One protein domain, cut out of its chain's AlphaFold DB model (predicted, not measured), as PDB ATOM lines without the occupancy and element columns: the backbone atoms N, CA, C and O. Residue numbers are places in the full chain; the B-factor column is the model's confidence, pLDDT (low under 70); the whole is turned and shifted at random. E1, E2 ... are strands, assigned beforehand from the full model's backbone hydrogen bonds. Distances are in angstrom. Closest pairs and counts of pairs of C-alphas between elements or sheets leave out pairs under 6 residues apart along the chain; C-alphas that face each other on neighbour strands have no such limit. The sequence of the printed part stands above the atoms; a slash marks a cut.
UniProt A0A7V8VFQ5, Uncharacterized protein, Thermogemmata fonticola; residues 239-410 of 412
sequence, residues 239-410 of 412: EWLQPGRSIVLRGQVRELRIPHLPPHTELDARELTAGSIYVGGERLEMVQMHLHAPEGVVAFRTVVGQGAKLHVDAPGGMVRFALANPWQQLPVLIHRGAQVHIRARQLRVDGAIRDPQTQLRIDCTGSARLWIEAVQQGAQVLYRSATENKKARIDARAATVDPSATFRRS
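AT A GLANCE: This is residues 239 to 410 of the 412 residues of an uncharacterized protein of Thermogemmata fonticola (UniProt A0A7V8VFQ5). You are looking at a solenoid: the chain is wound in stacked turns, and E1, E2, E5, E7 and E8 each fold back on themselves, while E3 with E4 and E9 with E10 divide a turn between two strands. The stack makes the longest axis, with E1 at one end and E11 at the other, and the link from E5 to E6 loops out at its side. The printed part has 172 residues, with no named helix and eleven named strands, E1 to E11 in chain order, in one branched, twisted sheet whose neighbours are parallel; the class is all strand. The whole is compact, with a radius of gyration of the C-alphas of 15.2 A, and spans 44 by 34 by 27 A.

HOW THE PARTS SIT: Begin with E8, residues 359 to 375, which bends by 159 degrees at residue 371. On one side of it find E7, residues 339 to 353, with N 340 and O 359 within hydrogen-bond range at 2.9 A. On the other side are E9, residues 380 to 385, with N 360 and O 380 at 2.9 A, and E10, residues 394 to 401, with N 370 and O 395 at 2.8 A. E11, residues 406 to 409, is the parallel neighbour of E9, with N 381 and O 406 at 2.8 A. E7 bends by 150 degrees at residue 349, and on its other side from E8 are E5, residues 309 to 321, and E6, residues 332 to 334; look for N 310 and O 339 at 2.9 A, and N 333 and O 352 at 2.9 A. On one side of E5 find E3, residues 288 to 292, with N 289 and O 309 at 2.9 A, and E4, residues 297 to 300, with N 298 and O 318 at 2.9 A, while E7 is on the other side of E5. E2, residues 266 to 279, is the parallel neighbour of both, with N 267 and O 288 at 2.9 A, and N 277 and O 297 at 2.8 A. E1, residues 246 to 258, is an edge strand, with N 247 and O 266 at 2.8 A; E1 and E11 are apart.

IN THESE COORDINATES: Find C-alpha 246 at (-24.229, -0.095, 42.789), where E1 begins; it bends by 150 degrees at residue 253, and its ends are 14.1 A apart. E8 has 17 residues, yet C-alphas 359 and 375 are 10.7 A apart, while E10 measures 18.2 A and E9 17.1 A. E11 ends at C-alpha 409, (-40.460, 25.163, 26.717).

THE WHOLE: The C-alphas of Glu 239 and Lys 391 are the two farthest apart, at 47.5 A. The printed part has no cut, and no link is long. The mean pLDDT of the printed part is 95.7; look for low confidence at residues 329 to 330, which are under 70.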
ATOM      1  N   GLU A 239     -13.919  -4.310  36.531       96.62
ATOM      2  CA  GLU A 239     -14.323  -5.197  37.611       96.62
ATOM      3  C   GLU A 239     -15.423  -4.593  38.492       96.62
ATOM      4  O   GLU A 239     -16.188  -5.341  39.094       96.62
ATOM      5  N   TRP A 240     -15.559  -3.265  38.571       96.94
ATOM      6  CA  TRP A 240     -16.640  -2.624  39.331       96.94
ATOM      7  C   TRP A 240     -17.924  -2.520  38.514       96.94
ATOM      8  O   TRP A 240     -19.019  -2.552  39.077       96.94
ATOM      9  N   LEU A 241     -17.788  -2.461  37.190       96.06
ATOM     10  CA  LEU A 241     -18.855  -2.311  36.204       96.06
ATOM     11  C   LEU A 241     -19.488  -3.674  35.894       96.06
ATOM     12  O   LEU A 241     -19.526  -4.098  34.747       96.06
ATOM     13  N   GLN A 242     -19.972  -4.376  36.922       95.88
ATOM     14  CA  GLN A 242     -20.698  -5.641  36.763       95.88
ATOM     15  C   GLN A 242     -22.219  -5.405  36.829       95.88
ATOM     16  O   GLN A 242     -22.671  -4.505  37.556       95.88
ATOM     17  N   PRO A 243     -23.034  -6.200  36.108       95.56
ATOM     18  CA  PRO A 243     -24.490  -6.103  36.171       95.56
ATOM     19  C   PRO A 243     -25.019  -6.216  37.606       95.56
ATOM     20  O   PRO A 243     -24.594  -7.077  38.376       95.56
ATOM     21  N   GLY A 244     -25.971  -5.356  37.972       93.94
ATOM     22  CA  GLY A 244     -26.626  -5.383  39.286       93.94
ATOM     23  C   GLY A 244     -25.829  -4.766  40.442       93.94
ATOM     24  O   GLY A 244     -26.350  -4.706  41.560       93.94
ATOM     25  N   ARG A 245     -24.605  -4.279  40.197       96.38
ATOM     26  CA  ARG A 245     -23.820  -3.536  41.194       96.38
ATOM     27  C   ARG A 245     -24.256  -2.078  41.305       96.38
ATOM     28  O   ARG A 245     -24.721  -1.472  40.338       96.38
ATOM     29  N   SER A 246     -24.063  -1.520  42.500       97.31
ATOM     30  CA  SER A 246     -24.229  -0.095  42.789       97.31
ATOM     31  C   SER A 246     -22.867   0.518  43.109       97.31
ATOM     32  O   SER A 246     -22.186   0.075  44.031       97.31
ATOM     33  N   ILE A 247     -22.450   1.518  42.341       98.19
ATOM     34  CA  ILE A 247     -21.150   2.179  42.462       98.19
ATOM     35  C   ILE A 247     -21.392   3.613  42.919       98.19
ATOM     36  O   ILE A 247     -22.159   4.338  42.292       98.19
ATOM     37  N   VAL A 248     -20.722   4.036  43.987       98.44
ATOM     38  CA  VAL A 248     -20.784   5.406  44.505       98.44
ATOM     39  C   VAL A 248     -19.398   6.028  44.448       98.44
ATOM     40  O   VAL A 248     -18.484   5.571  45.136       98.44
ATOM     41  N   LEU A 249     -19.249   7.078  43.647       98.56
ATOM     42  CA  LEU A 249     -18.005   7.827  43.496       98.56
ATOM     43  C   LEU A 249     -18.100   9.154  44.251       98.56
ATOM     44  O   LEU A 249     -19.097   9.871  44.146       98.56
ATOM     45  N   ARG A 250     -17.054   9.486  45.010       98.62
ATOM     46  CA  ARG A 250     -16.983  10.686  45.858       98.62
ATOM     47  C   ARG A 250     -15.660  11.418  45.680       98.62
ATOM     48  O   ARG A 250     -14.655  10.781  45.379       98.62
ATOM     49  N   GLY A 251     -15.648  12.719  45.962       98.44
ATOM     50  CA  GLY A 251     -14.437  13.541  46.030       98.44
ATOM     51  C   GLY A 251     -14.236  14.418  44.795       98.44
ATOM     52  O   GLY A 251     -15.187  15.041  44.326       98.44
ATOM     53  N   GLN A 252     -13.015  14.503  44.271       98.50
ATOM     54  CA  GLN A 252     -12.663  15.387  43.163       98.50
ATOM     55  C   GLN A 252     -11.657  14.743  42.203       98.50
ATOM     56  O   GLN A 252     -10.663  14.152  42.628       98.50
ATOM     57  N   VAL A 253     -11.905  14.906  40.901       98.69
ATOM     58  CA  VAL A 253     -11.004  14.488  39.816       98.69
ATOM     59  C   VAL A 253     -11.025  15.493  38.671       98.69
ATOM     60  O   VAL A 253     -12.018  16.191  38.459       98.69
ATOM     61  N   ARG A 254      -9.959  15.543  37.871       98.44
ATOM     62  CA  ARG A 254      -9.956  16.363  36.654       98.44
ATOM     63  C   ARG A 254     -10.837  15.733  35.591       98.44
ATOM     64  O   ARG A 254     -11.657  16.410  34.977       98.44
ATOM     65  N   GLU A 255     -10.654  14.437  35.378       98.62
ATOM     66  CA  GLU A 255     -11.309  13.686  34.317       98.62
ATOM     67  C   GLU A 255     -11.758  12.316  34.835       98.62
ATOM     68  O   GLU A 255     -10.961  11.578  35.408       98.62
ATOM     69  N   LEU A 256     -13.026  11.970  34.620       98.69
ATOM     70  CA  LEU A 256     -13.591  10.652  34.894       98.69
ATOM     71  C   LEU A 256     -13.909   9.950  33.571       98.69
ATOM     72  O   LEU A 256     -14.664  10.475  32.752       98.69
ATOM     73  N   ARG A 257     -13.387   8.740  33.376       98.50
ATOM     74  CA  ARG A 257     -13.694   7.883  32.226       98.50
ATOM     75  C   ARG A 257     -14.482   6.662  32.668       98.50
ATOM     76  O   ARG A 257     -14.035   5.906  33.525       98.50
ATOM     77  N   ILE A 258     -15.637   6.461  32.050       98.06
ATOM     78  CA  ILE A 258     -16.515   5.314  32.262       98.06
ATOM     79  C   ILE A 258     -16.562   4.556  30.929       98.06
ATOM     80  O   ILE A 258     -17.246   5.012  30.011       98.06
ATOM     81  N   PRO A 259     -15.800   3.460  30.764       96.69
ATOM     82  CA  PRO A 259     -15.615   2.818  29.463       96.69
ATOM     83  C   PRO A 259     -16.897   2.172  28.932       96.69
ATOM     84  O   PRO A 259     -17.224   2.354  27.763       96.69
ATOM     85  N   HIS A 260     -17.632   1.461  29.786       95.75
ATOM     86  CA  HIS A 260     -18.899   0.805  29.472       95.75
ATOM     87  C   HIS A 260     -19.705   0.611  30.765       95.75
ATOM     88  O   HIS A 260     -19.129   0.343  31.813       95.75
ATOM     89  N   LEU A 261     -21.030   0.741  30.706       96.75
ATOM     90  CA  LEU A 261     -21.923   0.407  31.815       96.75
ATOM     91  C   LEU A 261     -22.848  -0.720  31.362       96.75
ATOM     92  O   LEU A 261     -23.651  -0.486  30.451       96.75
ATOM     93  N   PRO A 262     -22.765  -1.917  31.964       96.75
ATOM     94  CA  PRO A 262     -23.666  -2.985  31.593       96.75
ATOM     95  C   PRO A 262     -25.072  -2.737  32.155       96.75
ATOM     96  O   PRO A 262     -25.283  -1.864  33.007       96.75
ATOM     97  N   PRO A 263     -26.066  -3.511  31.693       96.62
ATOM     98  CA  PRO A 263     -27.430  -3.343  32.154       96.62
ATOM     99  C   PRO A 263     -27.593  -3.585  33.653       96.62
ATOM    100  O   PRO A 263     -26.892  -4.396  34.258       96.62
ATOM    101  N   HIS A 264     -28.569  -2.899  34.251       96.06
ATOM    102  CA  HIS A 264     -28.889  -2.971  35.681       96.06
ATOM    103  C   HIS A 264     -27.798  -2.456  36.629       96.06
ATOM    104  O   HIS A 264     -27.929  -2.628  37.841       96.06
ATOM    105  N   THR A 265     -26.746  -1.818  36.117       96.94
ATOM    106  CA  THR A 265     -25.764  -1.118  36.949       96.94
ATOM    107  C   THR A 265     -26.299   0.244  37.381       96.94
ATOM    108  O   THR A 265     -26.933   0.975  36.610       96.94
ATOM    109  N   GLU A 266     -26.035   0.581  38.639       97.81
ATOM    110  CA  GLU A 266     -26.338   1.879  39.229       97.81
ATOM    111  C   GLU A 266     -25.027   2.619  39.514       97.81
ATOM    112  O   GLU A 266     -24.159   2.091  40.206       97.81
ATOM    113  N   LEU A 267     -24.869   3.826  38.971       98.25
ATOM    114  CA  LEU A 267     -23.697   4.673  39.184       98.25
ATOM    115  C   LEU A 267     -24.127   6.016  39.777       98.25
ATOM    116  O   LEU A 267     -24.791   6.813  39.115       98.25
ATOM    117  N   ASP A 268     -23.707   6.290  41.005       98.62
ATOM    118  CA  ASP A 268     -23.947   7.553  41.692       98.62
ATOM    119  C   ASP A 268     -22.637   8.325  41.883       98.62
ATOM    120  O   ASP A 268     -21.778   7.954  42.680       98.62
ATOM    121  N   ALA A 269     -22.483   9.415  41.138       98.25
ATOM    122  CA  ALA A 269     -21.361  10.339  41.217       98.25
ATOM    123  C   ALA A 269     -21.821  11.750  41.629       98.25
ATOM    124  O   ALA A 269     -21.201  12.736  41.240       98.25
ATOM    125  N   ARG A 270     -22.916  11.879  42.397       98.44
ATOM    126  CA  ARG A 270     -23.407  13.185  42.895       98.44
ATOM    127  C   ARG A 270     -22.410  13.893  43.808       98.44
ATOM    128  O   ARG A 270     -22.329  15.112  43.805       98.44
ATOM    129  N   GLU A 271     -21.679  13.119  44.603       98.31
ATOM    130  CA  GLU A 271     -20.671  13.610  45.548       98.31
ATOM    131  C   GLU A 271     -19.268  13.702  44.915       98.31
ATOM    132  O   GLU A 271     -18.282  13.930  45.616       98.31
ATOM    133  N   LEU A 272     -19.156  13.483  43.600       98.38
ATOM    134  CA  LEU A 272     -17.917  13.618  42.846       98.38
ATOM    135  C   LEU A 272     -17.948  14.920  42.045       98.38
ATOM    136  O   LEU A 272     -18.824  15.124  41.213       98.38
ATOM    137  N   THR A 273     -16.952  15.774  42.240       98.31
ATOM    138  CA  THR A 273     -16.737  16.951  41.395       98.31
ATOM    139  C   THR A 273     -15.716  16.610  40.317       98.31
ATOM    140  O   THR A 273     -14.527  16.479  40.605       98.31
ATOM    141  N   ALA A 274     -16.174  16.454  39.074       98.25
ATOM    142  CA  ALA A 274     -15.305  16.191  37.931       98.25
ATOM    143  C   ALA A 274     -15.233  17.395  36.978       98.25
ATOM    144  O   ALA A 274     -16.256  18.000  36.650       98.25
ATOM    145  N   GLY A 275     -14.033  17.717  36.484       98.19
ATOM    146  CA  GLY A 275     -13.856  18.717  35.422       98.19
ATOM    147  C   GLY A 275     -14.339  18.224  34.052       98.19
ATOM    148  O   GLY A 275     -14.843  18.989  33.232       98.19
ATOM    149  N   SER A 276     -14.219  16.929  33.775       98.50
ATOM    150  CA  SER A 276     -14.770  16.287  32.581       98.50
ATOM    151  C   SER A 276     -15.191  14.855  32.887       98.50
ATOM    152  O   SER A 276     -14.500  14.150  33.613       98.50
ATOM    153  N   ILE A 277     -16.314  14.413  32.329       98.50
ATOM    154  CA  ILE A 277     -16.815  13.044  32.443       98.50
ATOM    155  C   ILE A 277     -17.053  12.500  31.038       98.50
ATOM    156  O   ILE A 277     -17.814  13.079  30.263       98.50
ATOM    157  N   TYR A 278     -16.434  11.367  30.723       98.25
ATOM    158  CA  TYR A 278     -16.604  10.659  29.459       98.25
ATOM    159  C   TYR A 278     -17.292   9.324  29.710       98.25
ATOM    160  O   TYR A 278     -16.734   8.455  30.376       98.25
ATOM    161  N   VAL A 279     -18.490   9.159  29.154       97.75
ATOM    162  CA  VAL A 279     -19.250   7.907  29.209       97.75
ATOM    163  C   VAL A 279     -19.190   7.243  27.842       97.75
ATOM    164  O   VAL A 279     -19.709   7.784  26.864       97.75
ATOM    165  N   GLY A 280     -18.520   6.100  27.769       95.75
ATOM    166  CA  GLY A 280     -18.355   5.296  26.565       95.75
ATOM    167  C   GLY A 280     -19.291   4.090  26.507       95.75
ATOM    168  O   GLY A 280     -20.282   3.995  27.233       95.75
ATOM    169  N   GLY A 281     -18.942   3.165  25.615       93.69
ATOM    170  CA  GLY A 281     -19.651   1.914  25.390       93.69
ATOM    171  C   GLY A 281     -20.626   2.008  24.224       93.69
ATOM    172  O   GLY A 281     -20.950   3.087  23.737       93.69
ATOM    173  N   GLU A 282     -21.120   0.864  23.771       92.12
ATOM    174  CA  GLU A 282     -22.029   0.826  22.622       92.12
ATOM    175  C   GLU A 282     -23.421   1.348  22.983       92.12
ATOM    176  O   GLU A 282     -24.006   2.142  22.241       92.12
ATOM    177  N   ARG A 283     -23.950   0.910  24.136       94.94
ATOM    178  CA  ARG A 283     -25.300   1.238  24.603       94.94
ATOM    179  C   ARG A 283     -25.374   1.356  26.122       94.94
ATOM    180  O   ARG A 283     -24.684   0.635  26.838       94.94
ATOM    181  N   LEU A 284     -26.276   2.217  26.585       96.69
ATOM    182  CA  LEU A 284     -26.726   2.337  27.968       96.69
ATOM    183  C   LEU A 284     -28.180   1.865  28.045       96.69
ATOM    184  O   LEU A 284     -29.091   2.581  27.631       96.69
ATOM    185  N   GLU A 285     -28.406   0.663  28.567       96.69
ATOM    186  CA  GLU A 285     -29.737   0.056  28.682       96.69
ATOM    187  C   GLU A 285     -29.988  -0.359  30.133       96.69
ATOM    188  O   GLU A 285     -29.144  -0.982  30.761       96.69
ATOM    189  N   MET A 286     -31.150  -0.009  30.685       97.19
ATOM    190  CA  MET A 286     -31.578  -0.355  32.047       97.19
ATOM    191  C   MET A 286     -30.598   0.094  33.144       97.19
ATOM    192  O   MET A 286     -30.549  -0.500  34.221       97.19
ATOM    193  N   VAL A 287     -29.824   1.145  32.871       97.75
ATOM    194  CA  VAL A 287     -28.881   1.754  33.813       97.75
ATOM    195  C   VAL A 287     -29.539   2.890  34.586       97.75
ATOM    196  O   VAL A 287     -30.417   3.584  34.066       97.75
ATOM    197  N   GLN A 288     -29.084   3.110  35.815       98.31
ATOM    198  CA  GLN A 288     -29.411   4.309  36.586       98.31
ATOM    199  C   GLN A 288     -28.123   5.066  36.857       98.31
ATOM    200  O   GLN A 288     -27.190   4.506  37.425       98.31
ATOM    201  N   MET A 289     -28.043   6.318  36.421       98.31
ATOM    202  CA  MET A 289     -26.801   7.071  36.524       98.31
ATOM    203  C   MET A 289     -27.041   8.512  36.950       98.31
ATOM    204  O   MET A 289     -27.851   9.219  36.350       98.31
ATOM    205  N   HIS A 290     -26.283   8.950  37.952       98.69
ATOM    206  CA  HIS A 290     -26.225  10.329  38.410       98.69
ATOM    207  C   HIS A 290     -24.804  10.864  38.255       98.69
ATOM    208  O   HIS A 290     -23.879  10.335  38.862       98.69
ATOM    209  N   LEU A 291     -24.629  11.914  37.455       98.56
ATOM    210  CA  LEU A 291     -23.332  12.537  37.186       98.56
ATOM    211  C   LEU A 291     -23.335  13.989  37.656       98.56
ATOM    212  O   LEU A 291     -24.324  14.693  37.439       98.56
ATOM    213  N   HIS A 292     -22.224  14.439  38.236       98.50
ATOM    214  CA  HIS A 292     -22.035  15.818  38.674       98.50
ATOM    215  C   HIS A 292     -20.726  16.397  38.110       98.50
ATOM    216  O   HIS A 292     -19.638  15.861  38.316       98.50
ATOM    217  N   ALA A 293     -20.842  17.477  37.338       98.31
ATOM    218  CA  ALA A 293     -19.724  18.172  36.697       98.31
ATOM    219  C   ALA A 293     -20.049  19.673  36.604       98.31
ATOM    220  O   ALA A 293     -20.397  20.164  35.525       98.31
ATOM    221  N   PRO A 294     -19.994  20.414  37.727       98.00
ATOM    222  CA  PRO A 294     -20.652  21.709  37.870       98.00
ATOM    223  C   PRO A 294     -20.212  22.730  36.827       98.00
ATOM    224  O   PRO A 294     -21.059  23.399  36.250       98.00
ATOM    225  N   GLU A 295     -18.922  22.798  36.516       97.94
ATOM    226  CA  GLU A 295     -18.358  23.701  35.500       97.94
ATOM    227  C   GLU A 295     -17.772  22.940  34.301       97.94
ATOM    228  O   GLU A 295     -17.141  23.521  33.419       97.94
ATOM    229  N   GLY A 296     -17.961  21.621  34.284       97.69
ATOM    230  CA  GLY A 296     -17.233  20.707  33.425       97.69
ATOM    231  C   GLY A 296     -17.930  20.350  32.117       97.69
ATOM    232  O   GLY A 296     -18.911  20.960  31.687       97.69
ATOM    233  N   VAL A 297     -17.412  19.305  31.478       98.50
ATOM    234  CA  VAL A 297     -18.007  18.711  30.277       98.50
ATOM    235  C   VAL A 297     -18.441  17.284  30.571       98.50
ATOM    236  O   VAL A 297     -17.628  16.477  31.004       98.50
ATOM    237  N   VAL A 298     -19.695  16.944  30.283       98.50
ATOM    238  CA  VAL A 298     -20.183  15.559  30.311       98.50
ATOM    239  C   VAL A 298     -20.434  15.109  28.880       98.50
ATOM    240  O   VAL A 298     -21.331  15.619  28.209       98.50
ATOM    241  N   ALA A 299     -19.631  14.169  28.394       98.06
ATOM    242  CA  ALA A 299     -19.696  13.670  27.031       98.06
ATOM    243  C   ALA A 299     -20.123  12.200  27.008       98.06
ATOM    244  O   ALA A 299     -19.397  11.315  27.460       98.06
ATOM    245  N   PHE A 300     -21.282  11.947  26.415       97.56
ATOM    246  CA  PHE A 300     -21.784  10.616  26.110       97.56
ATOM    247  C   PHE A 300     -21.352  10.238  24.701       97.56
ATOM    248  O   PHE A 300     -21.727  10.908  23.738       97.56
ATOM    249  N   ARG A 301     -20.567   9.164  24.602       96.00
ATOM    250  CA  ARG A 301     -20.107   8.526  23.363       96.00
ATOM    251  C   ARG A 301     -20.787   7.178  23.131       96.00
ATOM    252  O   ARG A 301     -20.149   6.225  22.706       96.00
ATOM    253  N   THR A 302     -22.069   7.108  23.464       95.00
ATOM    254  CA  THR A 302     -22.862   5.879  23.548       95.00
ATOM    255  C   THR A 302     -24.327   6.184  23.247       95.00
ATOM    256  O   THR A 302     -24.752   7.340  23.329       95.00
ATOM    257  N   VAL A 303     -25.099   5.159  22.896       96.12
ATOM    258  CA  VAL A 303     -26.541   5.275  22.668       96.12
ATOM    259  C   VAL A 303     -27.297   5.052  23.978       96.12
ATOM    260  O   VAL A 303     -27.153   4.014  24.620       96.12
ATOM    261  N   VAL A 304     -28.139   6.003  24.370       97.44
ATOM    262  CA  VAL A 304     -29.019   5.905  25.539       97.44
ATOM    263  C   VAL A 304     -30.319   5.220  25.137       97.44
ATOM    264  O   VAL A 304     -31.134   5.780  24.406       97.44
ATOM    265  N   GLY A 305     -30.506   3.993  25.605       95.88
ATOM    266  CA  GLY A 305     -31.579   3.123  25.159       95.88
ATOM    267  C   GLY A 305     -32.556   2.729  26.259       95.88
ATOM    268  O   GLY A 305     -32.891   3.483  27.175       95.88
ATOM    269  N   GLN A 306     -33.033   1.495  26.128       96.31
ATOM    270  CA  GLN A 306     -34.193   0.976  26.834       96.31
ATOM    271  C   GLN A 306     -34.097   1.135  28.350       96.31
ATOM    272  O   GLN A 306     -33.189   0.597  28.972       96.31
ATOM    273  N   GLY A 307     -35.064   1.829  28.955       95.00
ATOM    274  CA  GLY A 307     -35.202   1.921  30.413       95.00
ATOM    275  C   GLY A 307     -34.047   2.614  31.145       95.00
ATOM    276  O   GLY A 307     -33.988   2.534  32.372       95.00
ATOM    277  N   ALA A 308     -33.131   3.275  30.429       98.19
ATOM    278  CA  ALA A 308     -32.060   4.046  31.043       98.19
ATOM    279  C   ALA A 308     -32.628   5.288  31.746       98.19
ATOM    280  O   ALA A 308     -33.447   6.016  31.179       98.19
ATOM    281  N   LYS A 309     -32.176   5.535  32.976       98.50
ATOM    282  CA  LYS A 309     -32.517   6.716  33.774       98.50
ATOM    283  C   LYS A 309     -31.252   7.507  34.047       98.50
ATOM    284  O   LYS A 309     -30.412   7.091  34.844       98.50
ATOM    285  N   LEU A 310     -31.110   8.632  33.363       98.56
ATOM    286  CA  LEU A 310     -29.928   9.478  33.446       98.56
ATOM    287  C   LEU A 310     -30.269  10.787  34.143       98.56
ATOM    288  O   LEU A 310     -31.254  11.439  33.802       98.56
ATOM    289  N   HIS A 311     -29.422  11.195  35.076       98.62
ATOM    290  CA  HIS A 311     -29.506  12.479  35.748       98.62
ATOM    291  C   HIS A 311     -28.140  13.159  35.715       98.62
ATOM    292  O   HIS A 311     -27.192  12.708  36.354       98.62
ATOM    293  N   VAL A 312     -28.030  14.256  34.976       98.56
ATOM    294  CA  VAL A 312     -26.767  14.971  34.776       98.56
ATOM    295  C   VAL A 312     -26.879  16.366  35.365       98.56
ATOM    296  O   VAL A 312     -27.755  17.128  34.968       98.56
ATOM    297  N   ASP A 313     -25.990  16.702  36.294       98.56
ATOM    298  CA  ASP A 313     -25.923  18.008  36.944       98.56
ATOM    299  C   ASP A 313     -24.619  18.730  36.570       98.56
ATOM    300  O   ASP A 313     -23.543  18.434  37.086       98.56
ATOM    301  N   ALA A 314     -24.720  19.656  35.619       98.19
ATOM    302  CA  ALA A 314     -23.625  20.453  35.070       98.19
ATOM    303  C   ALA A 314     -24.025  21.939  34.888       98.19
ATOM    304  O   ALA A 314     -23.947  22.471  33.776       98.19
ATOM    305  N   PRO A 315     -24.483  22.643  35.944       97.88
ATOM    306  CA  PRO A 315     -25.103  23.973  35.871       97.88
ATOM    307  C   PRO A 315     -24.263  25.075  35.196       97.88
ATOM    308  O   PRO A 315     -24.815  25.992  34.601       97.88
ATOM    309  N   GLY A 316     -22.942  25.045  35.265       97.19
ATOM    310  CA  GLY A 316     -22.046  25.945  34.525       97.19
ATOM    311  C   GLY A 316     -21.480  25.327  33.244       97.19
ATOM    312  O   GLY A 316     -20.946  26.047  32.398       97.19
ATOM    313  N   GLY A 317     -21.615  24.009  33.104       97.94
ATOM    314  CA  GLY A 317     -20.937  23.180  32.123       97.94
ATOM    315  C   GLY A 317     -21.700  22.913  30.825       97.94
ATOM    316  O   GLY A 317     -22.705  23.551  30.482       97.94
ATOM    317  N   MET A 318     -21.178  21.938  30.085       98.44
ATOM    318  CA  MET A 318     -21.699  21.476  28.802       98.44
ATOM    319  C   MET A 318     -21.985  19.979  28.844       98.44
ATOM    320  O   MET A 318     -21.130  19.186  29.228       98.44
ATOM    321  N   VAL A 319     -23.157  19.582  28.358       98.50
ATOM    322  CA  VAL A 319     -23.503  18.175  28.144       98.50
ATOM    323  C   VAL A 319     -23.580  17.903  26.651       98.50
ATOM    324  O   VAL A 319     -24.238  18.634  25.908       98.50
ATOM    325  N   ARG A 320     -22.890  16.859  26.198       98.00
ATOM    326  CA  ARG A 320     -22.829  16.480  24.789       98.00
ATOM    327  C   ARG A 320     -23.176  15.010  24.604       98.00
ATOM    328  O   ARG A 320     -22.549  14.152  25.216       98.00
ATOM    329  N   PHE A 321     -24.107  14.732  23.702       97.50
ATOM    330  CA  PHE A 321     -24.367  13.399  23.170       97.50
ATOM    331  C   PHE A 321     -23.859  13.365  21.736       97.50
ATOM    332  O   PHE A 321     -24.327  14.129  20.891       97.50
ATOM    333  N   ALA A 322     -22.887  12.503  21.473       94.19
ATOM    334  CA  ALA A 322     -22.327  12.295  20.148       94.19
ATOM    335  C   ALA A 322     -21.947  10.826  20.002       94.19
ATOM    336  O   ALA A 322     -21.594  10.186  20.984       94.19
ATOM    337  N   LEU A 323     -21.967  10.273  18.795       82.94
ATOM    338  CA  LEU A 323     -21.361   8.959  18.608       82.94
ATOM    339  C   LEU A 323     -19.837   9.036  18.631       82.94
ATOM    340  O   LEU A 323     -19.234  10.056  18.299       82.94
ATOM    341  N   ALA A 324     -19.216   7.904  18.969       77.81
ATOM    342  CA  ALA A 324     -17.782   7.718  18.794       77.81
ATOM    343  C   ALA A 324     -17.361   7.852  17.317       77.81
ATOM    344  O   ALA A 324     -16.276   8.358  17.042       77.81
ATOM    345  N   ASN A 325     -18.223   7.440  16.378       77.56
ATOM    346  CA  ASN A 325     -17.961   7.515  14.945       77.56
ATOM    347  C   ASN A 325     -18.830   8.601  14.271       77.56
ATOM    348  O   ASN A 325     -20.040   8.399  14.138       77.56
ATOM    349  N   PRO A 326     -18.243   9.726  13.816       72.25
ATOM    350  CA  PRO A 326     -18.986  10.813  13.174       72.25
ATOM    351  C   PRO A 326     -19.498  10.465  11.767       72.25
ATOM    352  O   PRO A 326     -20.314  11.199  11.223       72.25
ATOM    353  N   TRP A 327     -19.030   9.363  11.170       76.81
ATOM    354  CA  TRP A 327     -19.378   8.965   9.802       76.81
ATOM    355  C   TRP A 327     -20.650   8.112   9.710       76.81
ATOM    356  O   TRP A 327     -21.138   7.851   8.612       76.81
ATOM    357  N   GLN A 328     -21.207   7.666  10.840       75.44
ATOM    358  CA  GLN A 328     -22.503   6.988  10.845       75.44
ATOM    359  C   GLN A 328     -23.614   8.020  10.630       75.44
ATOM    360  O   GLN A 328     -23.721   8.995  11.370       75.44
ATOM    361  N   GLN A 329     -24.434   7.819   9.595       62.56
ATOM    362  CA  GLN A 329     -25.505   8.750   9.245       62.56
ATOM    363  C   GLN A 329     -26.557   8.805  10.365       62.56
ATOM    364  O   GLN A 329     -27.180   7.794  10.679       62.56
ATOM    365  N   LEU A 330     -26.721   9.999  10.954       62.59
ATOM    366  CA  LEU A 330     -27.763  10.401  11.916       62.59
ATOM    367  C   LEU A 330     -28.152   9.303  12.919       62.59
ATOM    368  O   LEU A 330     -29.286   8.808  12.918       62.59
ATOM    369  N   PRO A 331     -27.216   8.918  13.794       83.00
ATOM    370  CA  PRO A 331     -27.473   7.894  14.778       83.00
ATOM    371  C   PRO A 331     -28.553   8.355  15.748       83.00
ATOM    372  O   PRO A 331     -28.598   9.505  16.197       83.00
ATOM    373  N   VAL A 332     -29.438   7.429  16.081       84.75
ATOM    374  CA  VAL A 332     -30.381   7.623  17.174       84.75
ATOM    375  C   VAL A 332     -29.580   7.534  18.468       84.75
ATOM    376  O   VAL A 332     -28.985   6.497  18.745       84.75
ATOM    377  N   LEU A 333     -29.534   8.624  19.232       92.44
ATOM    378  CA  LEU A 333     -28.722   8.715  20.448       92.44
ATOM    379  C   LEU A 333     -29.532   8.479  21.716       92.44
ATOM    380  O   LEU A 333     -28.957   8.050  22.708       92.44
ATOM    381  N   ILE A 334     -30.832   8.781  21.711       96.19
ATOM    382  CA  ILE A 334     -31.702   8.634  22.884       96.19
ATOM    383  C   ILE A 334     -33.035   8.035  22.431       96.19
ATOM    384  O   ILE A 334     -33.740   8.651  21.627       96.19
ATOM    385  N   HIS A 335     -33.366   6.827  22.894       97.38
ATOM    386  CA  HIS A 335     -34.521   6.077  22.394       97.38
ATOM    387  C   HIS A 335     -35.045   5.005  23.370       97.38
ATOM    388  O   HIS A 335     -34.524   4.821  24.468       97.38
ATOM    389  N   ARG A 336     -36.073   4.254  22.948       95.56
ATOM    390  CA  ARG A 336     -36.692   3.104  23.638       95.56
ATOM    391  C   ARG A 336     -37.155   3.393  25.072       95.56
ATOM    392  O   ARG A 336     -37.023   2.551  25.958       95.56
ATOM    393  N   GLY A 337     -37.719   4.571  25.317       96.62
ATOM    394  CA  GLY A 337     -38.257   4.902  26.638       96.62
ATOM    395  C   GLY A 337     -37.200   5.330  27.655       96.62
ATOM    396  O   GLY A 337     -37.427   5.214  28.860       96.62
ATOM    397  N   ALA A 338     -36.048   5.810  27.184       98.06
ATOM    398  CA  ALA A 338     -35.055   6.452  28.033       98.06
ATOM    399  C   ALA A 338     -35.636   7.696  28.729       98.06
ATOM    400  O   ALA A 338     -36.385   8.475  28.133       98.06
ATOM    401  N   GLN A 339     -35.254   7.899  29.988       98.50
ATOM    402  CA  GLN A 339     -35.615   9.065  30.790       98.50
ATOM    403  C   GLN A 339     -34.343   9.820  31.153       98.50
ATOM    404  O   GLN A 339     -33.522   9.339  31.933       98.50
ATOM    405  N   VAL A 340     -34.167  11.004  30.575       98.44
ATOM    406  CA  VAL A 340     -32.944  11.793  30.718       98.44
ATOM    407  C   VAL A 340     -33.293  13.145  31.328       98.44
ATOM    408  O   VAL A 340     -34.071  13.905  30.757       98.44
ATOM    409  N   HIS A 341     -32.718  13.447  32.489       98.56
ATOM    410  CA  HIS A 341     -32.809  14.741  33.155       98.56
ATOM    411  C   HIS A 341     -31.442  15.425  33.141       98.56
ATOM    412  O   HIS A 341     -30.452  14.848  33.593       98.56
ATOM    413  N   ILE A 342     -31.374  16.641  32.608       98.44
ATOM    414  CA  ILE A 342     -30.123  17.385  32.450       98.44
ATOM    415  C   ILE A 342     -30.292  18.773  33.033       98.44
ATOM    416  O   ILE A 342     -31.132  19.529  32.565       98.44
ATOM    417  N   ARG A 343     -29.429  19.153  33.967       98.38
ATOM    418  CA  ARG A 343     -29.256  20.538  34.393       98.38
ATOM    419  C   ARG A 343     -27.956  21.073  33.819       98.38
ATOM    420  O   ARG A 343     -26.893  20.631  34.238       98.38
ATOM    421  N   ALA A 344     -28.017  21.976  32.841       98.12
ATOM    422  CA  ALA A 344     -26.810  22.468  32.176       98.12
ATOM    423  C   ALA A 344     -26.957  23.854  31.547       98.12
ATOM    424  O   ALA A 344     -28.055  24.285  31.186       98.12
ATOM    425  N   ARG A 345     -25.818  24.528  31.346       97.94
ATOM    426  CA  ARG A 345     -25.760  25.784  30.585       97.94
ATOM    427  C   ARG A 345     -25.754  25.525  29.081       97.94
ATOM    428  O   ARG A 345     -26.358  26.273  28.314       97.94
ATOM    429  N   GLN A 346     -25.046  24.491  28.638       98.44
ATOM    430  CA  GLN A 346     -24.969  24.123  27.226       98.44
ATOM    431  C   GLN A 346     -25.366  22.663  27.038       98.44
ATOM    432  O   GLN A 346     -24.876  21.788  27.748       98.44
ATOM    433  N   LEU A 347     -26.226  22.399  26.058       98.50
ATOM    434  CA  LEU A 347     -26.589  21.048  25.643       98.50
ATOM    435  C   LEU A 347     -26.409  20.909  24.139       98.50
ATOM    436  O   LEU A 347     -26.908  21.732  23.371       98.50
ATOM    437  N   ARG A 348     -25.749  19.829  23.728       98.00
ATOM    438  CA  ARG A 348     -25.609  19.461  22.323       98.00
ATOM    439  C   ARG A 348     -25.932  17.987  22.113       98.00
ATOM    440  O   ARG A 348     -25.300  17.125  22.716       98.00
ATOM    441  N   VAL A 349     -26.894  17.702  21.245       97.56
ATOM    442  CA  VAL A 349     -27.271  16.345  20.834       97.56
ATOM    443  C   VAL A 349     -27.037  16.237  19.332       97.56
ATOM    444  O   VAL A 349     -27.836  16.734  18.544       97.56
ATOM    445  N   ASP A 350     -25.929  15.603  18.947       96.00
ATOM    446  CA  ASP A 350     -25.468  15.471  17.553       96.00
ATOM    447  C   ASP A 350     -26.236  14.377  16.765       96.00
ATOM    448  O   ASP A 350     -25.764  13.893  15.741       96.00
ATOM    449  N   GLY A 351     -27.402  13.938  17.246       95.25
ATOM    450  CA  GLY A 351     -28.168  12.835  16.666       95.25
ATOM    451  C   GLY A 351     -29.658  12.896  16.995       95.25
ATOM    452  O   GLY A 351     -30.149  13.882  17.550       95.25
ATOM    453  N   ALA A 352     -30.391  11.844  16.632       96.75
ATOM    454  CA  ALA A 352     -31.845  11.817  16.767       96.75
ATOM    455  C   ALA A 352     -32.305  11.328  18.150       96.75
ATOM    456  O   ALA A 352     -31.748  10.379  18.710       96.75
ATOM    457  N   ILE A 353     -33.376  11.937  18.661       97.81
ATOM    458  CA  ILE A 353     -34.147  11.478  19.822       97.81
ATOM    459  C   ILE A 353     -35.453  10.869  19.299       97.81
ATOM    460  O   ILE A 353     -36.154  11.521  18.522       97.81
ATOM    461  N   ARG A 354     -35.767   9.626  19.682       97.56
ATOM    462  CA  ARG A 354     -36.899   8.847  19.140       97.56
ATOM    463  C   ARG A 354     -37.721   8.154  20.216       97.56
ATOM    464  O   ARG A 354     -37.268   8.001  21.346       97.56
ATOM    465  N   ASP A 355     -38.889   7.679  19.797       97.25
ATOM    466  CA  ASP A 355     -39.896   6.921  20.543       97.25
ATOM    467  C   ASP A 355     -40.801   7.751  21.465       97.25
ATOM    468  O   ASP A 355     -40.323   8.616  22.201       97.25
ATOM    469  N   PRO A 356     -42.107   7.423  21.530       97.06
ATOM    470  CA  PRO A 356     -43.093   8.183  22.302       97.06
ATOM    471  C   PRO A 356     -42.899   8.086  23.819       97.06
ATOM    472  O   PRO A 356     -43.384   8.928  24.573       97.06
ATOM    473  N   GLN A 357     -42.198   7.050  24.278       97.38
ATOM    474  CA  GLN A 357     -41.894   6.840  25.694       97.38
ATOM    475  C   GLN A 357     -40.622   7.574  26.136       97.38
ATOM    476  O   GLN A 357     -40.357   7.658  27.335       97.38
ATOM    477  N   THR A 358     -39.816   8.070  25.194       98.25
ATOM    478  CA  THR A 358     -38.542   8.726  25.491       98.25
ATOM    479  C   THR A 358     -38.781  10.167  25.919       98.25
ATOM    480  O   THR A 358     -39.439  10.939  25.218       98.25
ATOM    481  N   GLN A 359     -38.217  10.538  27.068       98.38
ATOM    482  CA  GLN A 359     -38.343  11.878  27.633       98.38
ATOM    483  C   GLN A 359     -36.969  12.465  27.945       98.38
ATOM    484  O   GLN A 359     -36.195  11.889  28.711       98.38
ATOM    485  N   LEU A 360     -36.703  13.648  27.397       98.31
ATOM    486  CA  LEU A 360     -35.552  14.480  27.723       98.31
ATOM    487  C   LEU A 360     -36.042  15.764  28.403       98.31
ATOM    488  O   LEU A 360     -36.727  16.579  27.786       98.31
ATOM    489  N   ARG A 361     -35.694  15.941  29.677       98.50
ATOM    490  CA  ARG A 361     -36.021  17.123  30.481       98.50
ATOM    491  C   ARG A 361     -34.763  17.932  30.758       98.50
ATOM    492  O   ARG A 361     -33.763  17.369  31.202       98.50
ATOM    493  N   ILE A 362     -34.813  19.230  30.478       98.31
ATOM    494  CA  ILE A 362     -33.640  20.103  30.499       98.31
ATOM    495  C   ILE A 362     -33.893  21.324  31.386       98.31
ATOM    496  O   ILE A 362     -34.705  22.192  31.066       98.31
ATOM    497  N   ASP A 363     -33.111  21.428  32.448       97.88
ATOM    498  CA  ASP A 363     -33.079  22.529  33.400       97.88
ATOM    499  C   ASP A 363     -31.927  23.474  33.032       97.88
ATOM    500  O   ASP A 363     -30.766  23.280  33.395       97.88
ATOM    501  N   CYS A 364     -32.251  24.504  32.253       97.25
ATOM    502  CA  CYS A 364     -31.291  25.465  31.722       97.25
ATOM    503  C   CYS A 364     -30.852  26.464  32.788       97.25
ATOM    504  O   CYS A 364     -31.678  27.095  33.447       97.25
ATOM    505  N   THR A 365     -29.554  26.689  32.903       96.25
ATOM    506  CA  THR A 365     -28.965  27.597  33.892       96.25
ATOM    507  C   THR A 365     -28.343  28.823  33.222       96.25
ATOM    508  O   THR A 365     -27.509  28.717  32.322       96.25
ATOM    509  N   GLY A 366     -28.738  30.021  33.668       94.00
ATOM    510  CA  GLY A 366     -28.216  31.285  33.139       94.00
ATOM    511  C   GLY A 366     -28.521  31.489  31.648       94.00
ATOM    512  O   GLY A 366     -29.591  31.135  31.162       94.00
ATOM    513  N   SER A 367     -27.586  32.091  30.906       94.31
ATOM    514  CA  SER A 367     -27.710  32.197  29.443       94.31
ATOM    515  C   SER A 367     -27.345  30.866  28.794       94.31
ATOM    516  O   SER A 367     -26.153  30.551  28.667       94.31
ATOM    517  N   ALA A 368     -28.368  30.100  28.419       97.19
ATOM    518  CA  ALA A 368     -28.233  28.723  27.977       97.19
ATOM    519  C   ALA A 368     -28.339  28.568  26.455       97.19
ATOM    520  O   ALA A 368     -29.034  29.334  25.781       97.19
ATOM    521  N   ARG A 369     -27.651  27.555  25.920       98.31
ATOM    522  CA  ARG A 369     -27.690  27.183  24.498       98.31
ATOM    523  C   ARG A 369     -28.004  25.702  24.360       98.31
ATOM    524  O   ARG A 369     -27.246  24.873  24.859       98.31
ATOM    525  N   LEU A 370     -29.093  25.383  23.671       98.31
ATOM    526  CA  LEU A 370     -29.513  24.013  23.393       98.31
ATOM    527  C   LEU A 370     -29.502  23.790  21.883       98.31
ATOM    528  O   LEU A 370     -30.181  24.506  21.147       98.31
ATOM    529  N   TRP A 371     -28.751  22.789  21.438       98.19
ATOM    530  CA  TRP A 371     -28.731  22.342  20.051       98.19
ATOM    531  C   TRP A 371     -29.091  20.863  19.978       98.19
ATOM    532  O   TRP A 371     -28.388  20.024  20.541       98.19
ATOM    533  N   ILE A 372     -30.172  20.547  19.278       97.88
ATOM    534  CA  ILE A 372     -30.624  19.176  19.048       97.88
ATOM    535  C   ILE A 372     -30.753  18.966  17.547       97.88
ATOM    536  O   ILE A 372     -31.380  19.764  16.858       97.88
ATOM    537  N   GLU A 373     -30.170  17.893  17.031       96.81
ATOM    538  CA  GLU A 373     -30.223  17.626  15.598       96.81
ATOM    539  C   GLU A 373     -31.644  17.247  15.153       96.81
ATOM    540  O   GLU A 373     -32.247  17.922  14.320       96.81
ATOM    541  N   ALA A 374     -32.231  16.208  15.752       97.00
ATOM    542  CA  ALA A 374     -33.576  15.774  15.391       97.00
ATOM    543  C   ALA A 374     -34.385  15.246  16.582       97.00
ATOM    544  O   ALA A 374     -33.872  14.492  17.410       97.00
ATOM    545  N   VAL A 375     -35.676  15.578  16.624       98.12
ATOM    546  CA  VAL A 375     -36.660  14.996  17.552       98.12
ATOM    547  C   VAL A 375     -37.761  14.335  16.729       98.12
ATOM    548  O   VAL A 375     -38.384  14.990  15.897       98.12
ATOM    549  N   GLN A 376     -37.959  13.029  16.897       97.69
ATOM    550  CA  GLN A 376     -38.744  12.203  15.974       97.69
ATOM    551  C   GLN A 376     -39.646  11.201  16.711       97.69
ATOM    552  O   GLN A 376     -39.407  10.881  17.875       97.69
ATOM    553  N   GLN A 377     -40.654  10.658  16.016       96.56
ATOM    554  CA  GLN A 377     -41.427   9.484  16.456       96.56
ATOM    555  C   GLN A 377     -42.036   9.611  17.864       96.56
ATOM    556  O   GLN A 377     -41.892   8.717  18.695       96.56
ATOM    557  N   GLY A 378     -42.700  10.727  18.162       97.31
ATOM    558  CA  GLY A 378     -43.375  10.912  19.450       97.31
ATOM    559  C   GLY A 378     -42.482  11.333  20.618       97.31
ATOM    560  O   GLY A 378     -43.007  11.572  21.705       97.31
ATOM    561  N   ALA A 379     -41.161  11.432  20.431       98.06
ATOM    562  CA  ALA A 379     -40.251  11.786  21.514       98.06
ATOM    563  C   ALA A 379     -40.566  13.159  22.118       98.06
ATOM    564  O   ALA A 379     -40.972  14.095  21.421       98.06
ATOM    565  N   GLN A 380     -40.345  13.284  23.429       98.50
ATOM    566  CA  GLN A 380     -40.645  14.501  24.174       98.50
ATOM    567  C   GLN A 380     -39.368  15.145  24.701       98.50
ATOM    568  O   GLN A 380     -38.642  14.565  25.507       98.50
ATOM    569  N   VAL A 381     -39.130  16.381  24.277       98.38
ATOM    570  CA  VAL A 381     -38.065  17.242  24.776       98.38
ATOM    571  C   VAL A 381     -38.700  18.471  25.413       98.38
ATOM    572  O   VAL A 381     -39.331  19.294  24.742       98.38
ATOM    573  N   LEU A 382     -38.522  18.585  26.724       98.44
ATOM    574  CA  LEU A 382     -39.028  19.680  27.538       98.44
ATOM    575  C   LEU A 382     -37.844  20.432  28.131       98.44
ATOM    576  O   LEU A 382     -36.950  19.819  28.713       98.44
ATOM    577  N   TYR A 383     -37.834  21.753  27.999       98.19
ATOM    578  CA  TYR A 383     -36.792  22.588  28.588       98.19
ATOM    579  C   TYR A 383     -37.379  23.753  29.382       98.19
ATOM    580  O   TYR A 383     -38.385  24.338  28.991       98.19
ATOM    581  N   ARG A 384     -36.724  24.136  30.476       96.69
ATOM    582  CA  ARG A 384     -37.103  25.290  31.304       96.69
ATOM    583  C   ARG A 384     -35.893  26.057  31.796       96.69
ATOM    584  O   ARG A 384     -34.772  25.567  31.741       96.69
ATOM    585  N   SER A 385     -36.131  27.271  32.284       95.94
ATOM    586  CA  SER A 385     -35.126  28.033  33.028       95.94
ATOM    587  C   SER A 385     -35.128  27.563  34.478       95.94
ATOM    588  O   SER A 385     -36.138  27.710  35.152       95.94
ATOM    589  N   ALA A 386     -34.003  27.051  34.963       94.81
ATOM    590  CA  ALA A 386     -33.800  26.727  36.374       94.81
ATOM    591  C   ALA A 386     -33.464  27.967  37.219       94.81
ATOM    592  O   ALA A 386     -33.493  27.916  38.445       94.81
ATOM    593  N   THR A 387     -33.090  29.080  36.581       89.56
ATOM    594  CA  THR A 387     -32.811  30.338  37.275       89.56
ATOM    595  C   THR A 387     -34.055  31.214  37.311       89.56
ATOM    596  O   THR A 387     -34.634  31.487  36.259       89.56
ATOM    597  N   GLU A 388     -34.395  31.746  38.488       83.81
ATOM    598  CA  GLU A 388     -35.452  32.761  38.668       83.81
ATOM    599  C   GLU A 388     -35.143  34.090  37.963       83.81
ATOM    600  O   GLU A 388     -36.005  34.960  37.814       83.81
ATOM    601  N   ASN A 389     -33.902  34.270  37.505       83.50
ATOM    602  CA  ASN A 389     -33.502  35.470  36.800       83.50
ATOM    603  C   ASN A 389     -34.235  35.569  35.451       83.50
ATOM    604  O   ASN A 389     -33.808  34.994  34.450       83.50
ATOM    605  N   LYS A 390     -35.310  36.367  35.415       79.62
ATOM    606  CA  LYS A 390     -36.141  36.638  34.225       79.62
ATOM    607  C   LYS A 390     -35.348  37.145  33.010       79.62
ATOM    608  O   LYS A 390     -35.871  37.129  31.901       79.62
ATOM    609  N   LYS A 391     -34.101  37.597  33.198       87.38
ATOM    610  CA  LYS A 391     -33.216  38.069  32.119       87.38
ATOM    611  C   LYS A 391     -32.411  36.955  31.439       87.38
ATOM    612  O   LYS A 391     -31.750  37.223  30.437       87.38
ATOM    613  N   ALA A 392     -32.424  35.733  31.964       90.81
ATOM    614  CA  ALA A 392     -31.722  34.605  31.366       90.81
ATOM    615  C   ALA A 392     -32.309  34.270  29.982       90.81
ATOM    616  O   ALA A 392     -33.469  33.876  29.855       90.81
ATOM    617  N   ARG A 393     -31.505  34.440  28.924       95.44
ATOM    618  CA  ARG A 393     -31.894  34.083  27.555       95.44
ATOM    619  C   ARG A 393     -31.545  32.621  27.285       95.44
ATOM    620  O   ARG A 393     -30.386  32.234  27.414       95.44
ATOM    621  N   ILE A 394     -32.533  31.843  26.855       97.06
ATOM    622  CA  ILE A 394     -32.350  30.471  26.374       97.06
ATOM    623  C   ILE A 394     -32.424  30.504  24.843       97.06
ATOM    624  O   ILE A 394     -33.457  30.877  24.289       97.06
ATOM    625  N   ASP A 395     -31.332  30.154  24.160       97.88
ATOM    626  CA  ASP A 395     -31.326  29.892  22.711       97.88
ATOM    627  C   ASP A 395     -31.479  28.383  22.502       97.88
ATOM    628  O   ASP A 395     -30.516  27.629  22.654       97.88
ATOM    629  N   ALA A 396     -32.709  27.940  22.240       98.00
ATOM    630  CA  ALA A 396     -33.047  26.535  22.053       98.00
ATOM    631  C   ALA A 396     -33.387  26.263  20.587       98.00
ATOM    632  O   ALA A 396     -34.288  26.892  20.029       98.00
ATOM    633  N   ARG A 397     -32.674  25.318  19.970       98.19
ATOM    634  CA  ARG A 397     -32.847  24.958  18.561       98.19
ATOM    635  C   ARG A 397     -32.914  23.449  18.393       98.19
ATOM    636  O   ARG A 397     -32.094  22.722  18.952       98.19
ATOM    637  N   ALA A 398     -33.868  23.016  17.580       97.75
ATOM    638  CA  ALA A 398     -33.930  21.676  17.030       97.75
ATOM    639  C   ALA A 398     -33.887  21.799  15.502       97.75
ATOM    640  O   ALA A 398     -34.684  22.559  14.951       97.75
ATOM    641  N   ALA A 399     -32.951  21.128  14.823       97.31
ATOM    642  CA  ALA A 399     -32.816  21.279  13.372       97.31
ATOM    643  C   ALA A 399     -33.993  20.628  12.629       97.31
ATOM    644  O   ALA A 399     -34.512  21.199  11.673       97.31
ATOM    645  N   THR A 400     -34.462  19.470  13.102       97.06
ATOM    646  CA  THR A 400     -35.685  18.814  12.612       97.06
ATOM    647  C   THR A 400     -36.578  18.383  13.775       97.06
ATOM    648  O   THR A 400     -36.117  17.733  14.713       97.06
ATOM    649  N   VAL A 401     -37.873  18.693  13.705       98.12
ATOM    650  CA  VAL A 401     -38.883  18.202  14.654       98.12
ATOM    651  C   VAL A 401     -40.011  17.560  13.858       98.12
ATOM    652  O   VAL A 401     -40.666  18.220  13.057       98.12
ATOM    653  N   ASP A 402     -40.198  16.260  14.051       97.88
ATOM    654  CA  ASP A 402     -41.281  15.496  13.435       97.88
ATOM    655  C   ASP A 402     -42.642  15.952  13.999       97.88
ATOM    656  O   ASP A 402     -42.712  16.237  15.196       97.88
ATOM    657  N   PRO A 403     -43.746  15.981  13.225       97.94
ATOM    658  CA  PRO A 403     -45.047  16.440  13.727       97.94
ATOM    659  C   PRO A 403     -45.593  15.628  14.906       97.94
ATOM    660  O   PRO A 403     -46.418  16.120  15.670       97.94
ATOM    661  N   SER A 404     -45.143  14.378  15.052       97.75
ATOM    662  CA  SER A 404     -45.496  13.519  16.183       97.75
ATOM    663  C   SER A 404     -44.735  13.872  17.468       97.75
ATOM    664  O   SER A 404     -45.179  13.521  18.558       97.75
ATOM    665  N   ALA A 405     -43.584  14.539  17.355       98.06
ATOM    666  CA  ALA A 405     -42.681  14.826  18.457       98.06
ATOM    667  C   ALA A 405     -42.997  16.159  19.149       98.06
ATOM    668  O   ALA A 405     -43.639  17.051  18.600       98.06
ATOM    669  N   THR A 406     -42.506  16.315  20.378       98.25
ATOM    670  CA  THR A 406     -42.642  17.553  21.149       98.25
ATOM    671  C   THR A 406     -41.270  18.146  21.440       98.25
ATOM    672  O   THR A 406     -40.450  17.516  22.099       98.25
ATOM    673  N   PHE A 407     -41.042  19.385  21.008       98.12
ATOM    674  CA  PHE A 407     -39.897  20.204  21.407       98.12
ATOM    675  C   PHE A 407     -40.422  21.556  21.879       98.12
ATOM    676  O   PHE A 407     -40.760  22.417  21.067       98.12
ATOM    677  N   ARG A 408     -40.560  21.733  23.196       98.00
ATOM    678  CA  ARG A 408     -41.159  22.954  23.751       98.00
ATOM    679  C   ARG A 408     -40.558  23.353  25.084       98.00
ATOM    680  O   ARG A 408     -40.036  22.529  25.835       98.00
ATOM    681  N   ARG A 409     -40.708  24.637  25.384       97.44
ATOM    682  CA  ARG A 409     -40.460  25.163  26.717       97.44
ATOM    683  C   ARG A 409     -41.562  24.672  27.661       97.44
ATOM    684  O   ARG A 409     -42.729  24.733  27.280       97.44
ATOM    685  N   SER A 410     -41.217  24.179  28.847       96.62
ATOM    686  CA  SER A 410     -42.215  23.917  29.888       96.62
ATOM    687  C   SER A 410     -42.500  25.194  30.678       96.62
ATOM    688  O   SER A 410     -41.586  25.959  31.000       96.62
TER     689      SER A 410